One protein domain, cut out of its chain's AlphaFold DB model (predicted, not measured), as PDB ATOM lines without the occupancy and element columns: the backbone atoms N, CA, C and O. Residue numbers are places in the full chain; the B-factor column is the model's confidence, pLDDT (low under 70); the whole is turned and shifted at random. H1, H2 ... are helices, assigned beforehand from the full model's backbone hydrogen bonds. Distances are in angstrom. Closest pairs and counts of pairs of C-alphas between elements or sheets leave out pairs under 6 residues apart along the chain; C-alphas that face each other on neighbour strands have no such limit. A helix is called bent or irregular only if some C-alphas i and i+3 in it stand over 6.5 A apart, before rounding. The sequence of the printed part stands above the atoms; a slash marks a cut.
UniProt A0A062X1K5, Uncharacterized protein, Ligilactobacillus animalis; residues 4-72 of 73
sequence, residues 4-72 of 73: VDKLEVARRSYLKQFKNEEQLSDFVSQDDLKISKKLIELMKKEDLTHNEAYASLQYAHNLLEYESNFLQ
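AT A GLANCE: This is residues 4 to 72 of the 73 residues of an uncharacterized protein of Ligilactobacillus animalis (UniProt A0A062X1K5). Two long helices, H3 and H4, make an open V with its corner at their link, while before H3 the short H2 folds back loosely alongside H1, near it but with no close packing. The helices have no shared core, and residues 58 to 72 stick out. The 69 printed residues hold four named helices, H1 to H4, and no named strand: all helix, loose, radius of gyration of the C-alphas 13.8 A, spans 38 by 35 by 21 A.

IN THESE COORDINATES: H1, residues 4 to 16, begins at C-alpha 4 (304.435, 86.556, 272.278) and is 19.5 A long. H2 is residues 21 to 26, only just irregular: C-alphas 22 and 25 are 6.8 A apart. H3, residues 30 to 45, is 22.6 A long. H4, residues 50 to 70, is 30.4 A long and ends at C-alpha 70 (299.637, 90.952, 250.897).

HOW THE PARTS SIT: H1 and H2 are near each other, closest C-alphas 8.1 A apart. H2 and H3 meet only through their link. H3 and H4 are close but not clearly touching, closest C-alphas Met 43 and Ala 53, 6.3 A, at a steep tilt of 51 degrees, opposite ways. H1 is apart from H3 and H4, and H2 from H4. Every O i to N i+4 pair is within hydrogen-bond range in H3 and H4, against 7 of 9 in H1 and 0 of 2 in H2, where 1 of 3 O i to N i+3 pairs is.

THE WHOLE: The C-alphas farthest apart, Val 4 and Asp 47, are 38.4 A apart. The printed part has no cut, and its three links are tight. The model's pLDDT is under 70 at residues 4 to 8, 10 to 27 and 69 to 72.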
ATOM      1  N   VAL A   4     305.141  86.850 273.542       54.34
ATOM      2  CA  VAL A   4     304.435  86.556 272.278       54.34
ATOM      3  C   VAL A   4     304.449  85.058 271.918       54.34
ATOM      4  O   VAL A   4     303.479  84.537 271.386       54.34
ATOM      5  N   ASP A   5     305.505  84.333 272.294       62.75
ATOM      6  CA  ASP A   5     305.757  82.953 271.843       62.75
ATOM      7  C   ASP A   5     304.886  81.893 272.556       62.75
ATOM      8  O   ASP A   5     304.482  80.882 271.988       62.75
ATOM      9  N   LYS A   6     304.524  82.137 273.824       63.41
ATOM     10  CA  LYS A   6     303.705  81.192 274.606       63.41
ATOM     11  C   LYS A   6     302.247  81.156 274.154       63.41
ATOM     12  O   LYS A   6     301.626  80.096 274.207       63.41
ATOM     13  N   LEU A   7     301.710  82.299 273.728       66.81
ATOM     14  CA  LEU A   7     300.316  82.418 273.307       66.81
ATOM     15  C   LEU A   7     300.086  81.699 271.968       66.81
ATOM     16  O   LEU A   7     299.112  80.970 271.820       66.81
ATOM     17  N   GLU A   8     301.030  81.838 271.034       65.88
ATOM     18  CA  GLU A   8     301.061  81.139 269.738       65.88
ATOM     19  C   GLU A   8     301.077  79.613 269.908       65.88
ATOM     20  O   GLU A   8     300.254  78.898 269.331       65.88
ATOM     21  N   VAL A   9     301.978  79.100 270.750       71.69
ATOM     22  CA  VAL A   9     302.112  77.655 271.003       71.69
ATOM     23  C   VAL A   9     300.847  77.077 271.637       71.69
ATOM     24  O   VAL A   9     300.395  75.987 271.265       71.69
ATOM     25  N   ALA A  10     300.250  77.806 272.574       62.81
ATOM     26  CA  ALA A  10     299.037  77.371 273.239       62.81
ATOM     27  C   ALA A  10     297.814  77.443 272.309       62.81
ATOM     28  O   ALA A  10     297.053  76.478 272.241       62.81
ATOM     29  N   ARG A  11     297.701  78.489 271.480       62.19
ATOM     30  CA  ARG A  11     296.673  78.609 270.433       62.19
ATOM     31  C   ARG A  11     296.749  77.465 269.417       62.19
ATOM     32  O   ARG A  11     295.728  76.868 269.089       62.19
ATOM     33  N   ARG A  12     297.951  77.094 268.961       63.56
ATOM     34  CA  ARG A  12     298.159  75.955 268.041       63.56
ATOM     35  C   ARG A  12     297.811  74.609 268.673       63.56
ATOM     36  O   ARG A  12     297.274  73.733 267.998       63.56
ATOM     37  N   SER A  13     298.125  74.436 269.954       58.44
ATOM     38  CA  SER A  13     297.788  73.217 270.699       58.44
ATOM     39  C   SER A  13     296.275  73.101 270.914       58.44
ATOM     40  O   SER A  13     295.714  72.023 270.732       58.44
ATOM     41  N   TYR A  14     295.619  74.225 271.204       55.38
ATOM     42  CA  TYR A  14     294.174  74.351 271.374       55.38
ATOM     43  C   TYR A  14     293.396  74.028 270.082       55.38
ATOM     44  O   TYR A  14     292.455  73.240 270.104       55.38
ATOM     45  N   LEU A  15     293.843  74.531 268.925       59.69
ATOM     46  CA  LEU A  15     293.216  74.230 267.627       59.69
ATOM     47  C   LEU A  15     293.283  72.739 267.238       59.69
ATOM     48  O   LEU A  15     292.463  72.276 266.449       59.69
ATOM     49  N   LYS A  16     294.238  71.971 267.785       60.12
ATOM     50  CA  LYS A  16     294.396  70.531 267.502       60.12
ATOM     51  C   LYS A  16     293.485  69.623 268.327       60.12
ATOM     52  O   LYS A  16     293.253  68.486 267.923       60.12
ATOM     53  N   GLN A  17     293.012  70.072 269.485       52.03
ATOM     54  CA  GLN A  17     292.146  69.290 270.362       52.03
ATOM     55  C   GLN A  17     291.081  70.224 270.918       52.03
ATOM     56  O   GLN A  17     291.314  70.888 271.921       52.03
ATOM     57  N   PHE A  18     289.916  70.260 270.270       55.03
ATOM     58  CA  PHE A  18     288.711  70.936 270.756       55.03
ATOM     59  C   PHE A  18     288.260  70.263 272.072       55.03
ATOM     60  O   PHE A  18     287.363  69.424 272.095       55.03
ATOM     61  N   LYS A  19     288.971  70.528 273.169       48.62
ATOM     62  CA  LYS A  19     288.736  69.954 274.492       48.62
ATOM     63  C   LYS A  19     288.347  71.073 275.446       48.62
ATOM     64  O   LYS A  19     289.189  71.848 275.868       48.62
ATOM     65  N   ASN A  20     287.068  71.034 275.805       50.22
ATOM     66  CA  ASN A  20     286.428  71.659 276.959       50.22
ATOM     67  C   ASN A  20     286.414  73.198 276.984       50.22
ATOM     68  O   ASN A  20     287.433  73.878 276.914       50.22
ATOM     69  N   GLU A  21     285.206  73.742 277.161       52.06
ATOM     70  CA  GLU A  21     284.918  75.180 277.250       52.06
ATOM     71  C   GLU A  21     285.743  75.925 278.313       52.06
ATOM     72  O   GLU A  21     285.965  77.123 278.176       52.06
ATOM     73  N   GLU A  22     286.266  75.229 279.326       54.19
ATOM     74  CA  GLU A  22     287.099  75.819 280.383       54.19
ATOM     75  C   GLU A  22     288.464  76.345 279.900       54.19
ATOM     76  O   GLU A  22     289.036  77.200 280.567       54.19
ATOM     77  N   GLN A  23     288.988  75.899 278.747       57.53
ATOM     78  CA  GLN A  23     290.262  76.400 278.187       57.53
ATOM     79  C   GLN A  23     290.090  77.468 277.095       57.53
ATOM     80  O   GLN A  23     291.073  78.054 276.639       57.53
ATOM     81  N   LEU A  24     288.852  77.743 276.671       55.00
ATOM     82  CA  LEU A  24     288.551  78.706 275.605       55.00
ATOM     83  C   LEU A  24     288.868  80.150 276.012       55.00
ATOM     84  O   LEU A  24     289.351  80.924 275.186       55.00
ATOM     85  N   SER A  25     288.621  80.515 277.272       59.97
ATOM     86  CA  SER A  25     288.725  81.903 277.741       59.97
ATOM     87  C   SER A  25     290.148  82.460 277.757       59.97
ATOM     88  O   SER A  25     290.315  83.677 277.710       59.97
ATOM     89  N   ASP A  26     291.161  81.593 277.808       68.00
ATOM     90  CA  ASP A  26     292.568  82.008 277.871       68.00
ATOM     91  C   ASP A  26     293.125  82.431 276.500       68.00
ATOM     92  O   ASP A  26     294.128  83.144 276.427       68.00
ATOM     93  N   PHE A  27     292.471  82.016 275.408       66.94
ATOM     94  CA  PHE A  27     292.953  82.229 274.033       66.94
ATOM     95  C   PHE A  27     291.932  82.881 273.106       66.94
ATOM     96  O   PHE A  27     292.307  83.362 272.036       66.94
ATOM     97  N   VAL A  28     290.656  82.877 273.489       73.19
ATOM     98  CA  VAL A  28     289.548  83.355 272.668       73.19
ATOM     99  C   VAL A  28     288.788  84.400 273.467       73.19
ATOM    100  O   VAL A  28     288.223  84.112 274.525       73.19
ATOM    101  N   SER A  29     288.785  85.638 272.971       82.75
ATOM    102  CA  SER A  29     288.049  86.710 273.632       82.75
ATOM    103  C   SER A  29     286.540  86.452 273.568       82.75
ATOM    104  O   SER A  29     286.035  85.711 272.721       82.75
ATOM    105  N   GLN A  30     285.776  87.105 274.447       83.62
ATOM    106  CA  GLN A  30     284.310  87.047 274.387       83.62
ATOM    107  C   GLN A  30     283.760  87.534 273.038       83.62
ATOM    108  O   GLN A  30     282.707  87.070 272.600       83.62
ATOM    109  N   ASP A  31     284.463  88.440 272.358       86.44
ATOM    110  CA  ASP A  31     284.057  88.916 271.038       86.44
ATOM    111  C   ASP A  31     284.382  87.897 269.940       86.44
ATOM    112  O   ASP A  31     283.521  87.629 269.098       86.44
ATOM    113  N   ASP A  32     285.529  87.220 270.017       83.75
ATOM    114  CA  ASP A  32     285.855  86.101 269.122       83.75
ATOM    115  C   ASP A  32     284.850  84.945 269.276       83.75
ATOM    116  O   ASP A  32     284.415  84.351 268.284       83.75
ATOM    117  N   LEU A  33     284.398  84.659 270.505       85.25
ATOM    118  CA  LEU A  33     283.336  83.682 270.774       85.25
ATOM    119  C   LEU A  33     281.998  84.094 270.146       85.25
ATOM    120  O   LEU A  33     281.300  83.254 269.573       85.25
ATOM    121  N   LYS A  34     281.619  85.377 270.227       89.62
ATOM    122  CA  LYS A  34     280.393  85.884 269.581       89.62
ATOM    123  C   LYS A  34     280.472  85.751 268.063       89.62
ATOM    124  O   LYS A  34     279.485  85.350 267.447       89.62
ATOM    125  N   ILE A  35     281.616  86.073 267.461       90.94
ATOM    126  CA  ILE A  35     281.838  85.921 266.016       90.94
ATOM    127  C   ILE A  35     281.749  84.443 265.627       90.94
ATOM    128  O   ILE A  35     281.022  84.099 264.697       90.94
ATOM    129  N   SER A  36     282.390  83.563 266.396       87.62
ATOM    130  CA  SER A  36     282.353  82.114 266.174       87.62
ATOM    131  C   SER A  36     280.922  81.564 266.224       87.62
ATOM    132  O   SER A  36     280.520  80.804 265.347       87.62
ATOM    133  N   LYS A  37     280.103  82.006 267.190       91.62
ATOM    134  CA  LYS A  37     278.677  81.638 267.262       91.62
ATOM    135  C   LYS A  37     277.890  82.128 266.043       91.62
ATOM    136  O   LYS A  37     277.086  81.371 265.512       91.62
ATOM    137  N   LYS A  38     278.141  83.351 265.561       95.25
ATOM    138  CA  LYS A  38     277.500  83.873 264.340       95.25
ATOM    139  C   LYS A  38     277.868  83.059 263.098       95.25
ATOM    140  O   LYS A  38     276.991  82.787 262.287       95.25
ATOM    141  N   LEU A  39     279.131  82.651 262.969       94.81
ATOM    142  CA  LEU A  39     279.583  81.779 261.882       94.81
ATOM    143  C   LEU A  39     278.876  80.418 261.930       94.81
ATOM    144  O   LEU A  39     278.393  79.949 260.906       94.81
ATOM    145  N   ILE A  40     278.755  79.813 263.116       93.44
ATOM    146  CA  ILE A  40     278.029  78.545 263.302       93.44
ATOM    147  C   ILE A  40     276.556  78.681 262.905       93.44
ATOM    148  O   ILE A  40     276.046  77.837 262.175       93.44
ATOM    149  N   GLU A  41     275.876  79.740 263.347       96.56
ATOM    150  CA  GLU A  41     274.474  79.972 262.983       96.56
ATOM    151  C   GLU A  41     274.291  80.215 261.479       96.56
ATOM    152  O   GLU A  41     273.329  79.720 260.898       96.56
ATOM    153  N   LEU A  42     275.233  80.903 260.823       97.56
ATOM    154  CA  LEU A  42     275.226  81.053 259.368       97.56
ATOM    155  C   LEU A  42     275.368  79.696 258.666       97.56
ATOM    156  O   LEU A  42     274.561  79.378 257.802       97.56
ATOM    157  N   MET A  43     276.341  78.875 259.065       96.31
ATOM    158  CA  MET A  43     276.561  77.559 258.450       96.31
ATOM    159  C   MET A  43     275.355  76.627 258.627       96.31
ATOM    160  O   MET A  43     275.014  75.897 257.702       96.31
ATOM    161  N   LYS A  44     274.666  76.694 259.776       94.25
ATOM    162  CA  LYS A  44     273.396  75.979 259.991       94.25
ATOM    163  C   LYS A  44     272.274  76.500 259.097       94.25
ATOM    164  O   LYS A  44     271.485  75.712 258.596       94.25
ATOM    165  N   LYS A  45     272.174  77.823 258.929       97.75
ATOM    166  CA  LYS A  45     271.141  78.451 258.096       97.75
ATOM    167  C   LYS A  45     271.278  78.058 256.623       97.75
ATOM    168  O   LYS A  45     270.264  77.874 255.962       97.75
ATOM    169  N   GLU A  46     272.509  77.929 256.139       96.75
ATOM    170  CA  GLU A  46     272.821  77.501 254.769       96.75
ATOM    171  C   GLU A  46     272.831  75.965 254.603       96.75
ATOM    172  O   GLU A  46     273.240  75.469 253.559       96.75
ATOM    173  N   ASP A  47     272.389  75.217 255.625       95.75
ATOM    174  CA  ASP A  47     272.293  73.747 255.644       95.75
ATOM    175  C   ASP A  47     273.603  73.024 255.280       95.75
ATOM    176  O   ASP A  47     273.611  71.972 254.642       95.75
ATOM    177  N   LEU A  48     274.743  73.592 255.690       94.75
ATOM    178  CA  LEU A  48     276.039  72.981 255.418       94.75
ATOM    179  C   LEU A  48     276.227  71.716 256.253       94.75
ATOM    180  O   LEU A  48     276.083  71.714 257.481       94.75
ATOM    181  N   THR A  49     276.675  70.651 255.595       93.44
ATOM    182  CA  THR A  49     277.175  69.468 256.292       93.44
ATOM    183  C   THR A  49     278.436  69.807 257.088       93.44
ATOM    184  O   THR A  49     279.139  70.784 256.824       93.44
ATOM    185  N   HIS A  50     278.790  68.949 258.048       87.06
ATOM    186  CA  HIS A  50     280.021  69.116 258.823       87.06
ATOM    187  C   HIS A  50     281.273  69.262 257.935       87.06
ATOM    188  O   HIS A  50     282.134  70.094 258.212       87.06
ATOM    189  N   ASN A  51     281.352  68.492 256.843       89.69
ATOM    190  CA  ASN A  51     282.487  68.533 255.921       89.69
ATOM    191  C   ASN A  51     282.534  69.840 255.119       89.69
ATOM    192  O   ASN A  51     283.614  70.394 254.921       89.69
ATOM    193  N   GLU A  52     281.384  70.351 254.678       90.44
ATOM    194  CA  GLU A  52     281.300  71.622 253.944       90.44
ATOM    195  C   GLU A  52     281.596  72.814 254.851       90.44
ATOM    196  O   GLU A  52     282.327  73.723 254.455       90.44
ATOM    197  N   ALA A  53     281.100  72.787 256.089       93.12
ATOM    198  CA  ALA A  53     281.437  73.769 257.112       93.12
ATOM    199  C   ALA A  53     282.953  73.791 257.373       93.12
ATOM    200  O   ALA A  53     283.577  74.853 257.348       93.12
ATOM    201  N   TYR A  54     283.568  72.616 257.547       89.56
ATOM    202  CA  TYR A  54     285.015  72.493 257.718       89.56
ATOM    203  C   TYR A  54     285.791  73.046 256.513       89.56
ATOM    204  O   TYR A  54     286.688  73.873 256.686       89.56
ATOM    205  N   ALA A  55     285.428  72.641 255.292       89.94
ATOM    206  CA  ALA A  55     286.073  73.115 254.070       89.94
ATOM    207  C   ALA A  55     285.948  74.639 253.905       89.94
ATOM    208  O   ALA A  55     286.922  75.303 253.551       89.94
ATOM    209  N   SER A  56     284.777  75.198 254.223       93.50
ATOM    210  CA  SER A  56     284.510  76.639 254.148       93.50
ATOM    211  C   SER A  56     285.363  77.432 255.137       93.50
ATOM    212  O   SER A  56     285.977  78.430 254.761       93.50
ATOM    213  N   LEU A  57     285.461  76.974 256.389       93.88
ATOM    214  CA  LEU A  57     286.308  77.613 257.399       93.88
ATOM    215  C   LEU A  57     287.795  77.521 257.038       93.88
ATOM    216  O   LEU A  57     288.521  78.503 257.188       93.88
ATOM    217  N   GLN A  58     288.245  76.369 256.531       90.44
ATOM    218  CA  GLN A  58     289.628  76.196 256.087       90.44
ATOM    219  C   GLN A  58     289.958  77.122 254.911       90.44
ATOM    220  O   GLN A  58     291.028  77.731 254.891       90.44
ATOM    221  N   TYR A  59     289.043  77.261 253.949       92.19
ATOM    222  CA  TYR A  59     289.205  78.189 252.836       92.19
ATOM    223  C   TYR A  59     289.286  79.642 253.319       92.19
ATOM    224  O   TYR A  59     290.210  80.356 252.935       92.19
ATOM    225  N   ALA A  60     288.382  80.062 254.211       92.06
ATOM    226  CA  ALA A  60     288.386  81.410 254.777       92.06
ATOM    227  C   ALA A  60     289.690  81.720 255.533       92.06
ATOM    228  O   ALA A  60     290.265  82.790 255.349       92.06
ATOM    229  N   HIS A  61     290.196  80.776 256.334       90.12
ATOM    230  CA  HIS A  61     291.495  80.907 256.995       90.12
ATOM    231  C   HIS A  61     292.632  81.104 255.983       90.12
ATOM    232  O   HIS A  61     293.424  82.032 256.123       90.12
ATOM    233  N   ASN A  62     292.698  80.259 254.951       88.88
ATOM    234  CA  ASN A  62     293.748  80.335 253.933       88.88
ATOM    235  C   ASN A  62     293.693  81.655 253.152       88.88
ATOM    236  O   ASN A  62     294.736  82.212 252.815       88.88
ATOM    237  N   LEU A  63     292.487  82.158 252.870       89.62
ATOM    238  CA  LEU A  63     292.298  83.443 252.206       89.62
ATOM    239  C   LEU A  63     292.786  84.598 253.088       89.62
ATOM    240  O   LEU A  63     293.546  85.432 252.611       89.62
ATOM    241  N   LEU A  64     292.438  84.604 254.380       87.19
ATOM    242  CA  LEU A  64     292.932  85.602 255.336       87.19
ATOM    243  C   LEU A  64     294.457  85.562 255.475       87.19
ATOM    244  O   LEU A  64     295.092  86.612 255.554       87.19
ATOM    245  N   GLU A  65     295.057  84.371 255.504       83.50
ATOM    246  CA  GLU A  65     296.512  84.205 255.540       83.50
ATOM    247  C   GLU A  65     297.163  84.764 254.267       83.50
ATOM    248  O   GLU A  65     298.138  85.512 254.339       83.50
ATOM    249  N   TYR A  66     296.590  84.467 253.098       82.75
ATOM    250  CA  TYR A  66     297.048  85.005 251.818       82.75
ATOM    251  C   TYR A  66     296.937  86.536 251.753       82.75
ATOM    252  O   TYR A  66     297.901  87.208 251.388       82.75
ATOM    253  N   GLU A  67     295.796  87.095 252.154       83.50
ATOM    254  CA  GLU A  67     295.566  88.541 252.195       83.50
ATOM    255  C   GLU A  67     296.466  89.236 253.223       83.50
ATOM    256  O   GLU A  67     296.993  90.310 252.946       83.50
ATOM    257  N   SER A  68     296.723  88.613 254.376       74.75
ATOM    258  CA  SER A  68     297.644  89.145 255.393       74.75
ATOM    259  C   SER A  68     299.089  89.194 254.896       74.75
ATOM    260  O   SER A  68     299.812  90.139 255.205       74.75
ATOM    261  N   ASN A  69     299.505  88.218 254.083       65.62
ATOM    262  CA  ASN A  69     300.803  88.250 253.402       65.62
ATOM    263  C   ASN A  69     300.883  89.374 252.352       65.62
ATOM    264  O   ASN A  69     301.976  89.850 252.052       65.62
ATOM    265  N   PHE A  70     299.741  89.816 251.817       59.25
ATOM    266  CA  PHE A  70     299.637  90.952 250.897       59.25
ATOM    267  C   PHE A  70     299.515  92.311 251.608       59.25
ATOM    268  O   PHE A  70     299.933  93.326 251.057       59.25
ATOM    269  N   LEU A  71     298.985  92.340 252.831       52.09
ATOM    270  CA  LEU A  71     298.789  93.535 253.664       52.09
ATOM    271  C   LEU A  71     300.042  93.948 254.461       52.09
ATOM    272  O   LEU A  71     299.923  94.657 255.459       52.09
ATOM    273  N   GLN A  72     301.243  93.550 254.030       49.50
ATOM    274  CA  GLN A  72     302.480  94.164 254.524       49.50
ATOM    275  C   GLN A  72     302.576  95.616 254.008       49.50
ATOM    276  O   GLN A  72     303.226  95.880 252.998       49.50
TER     277      GLN A  72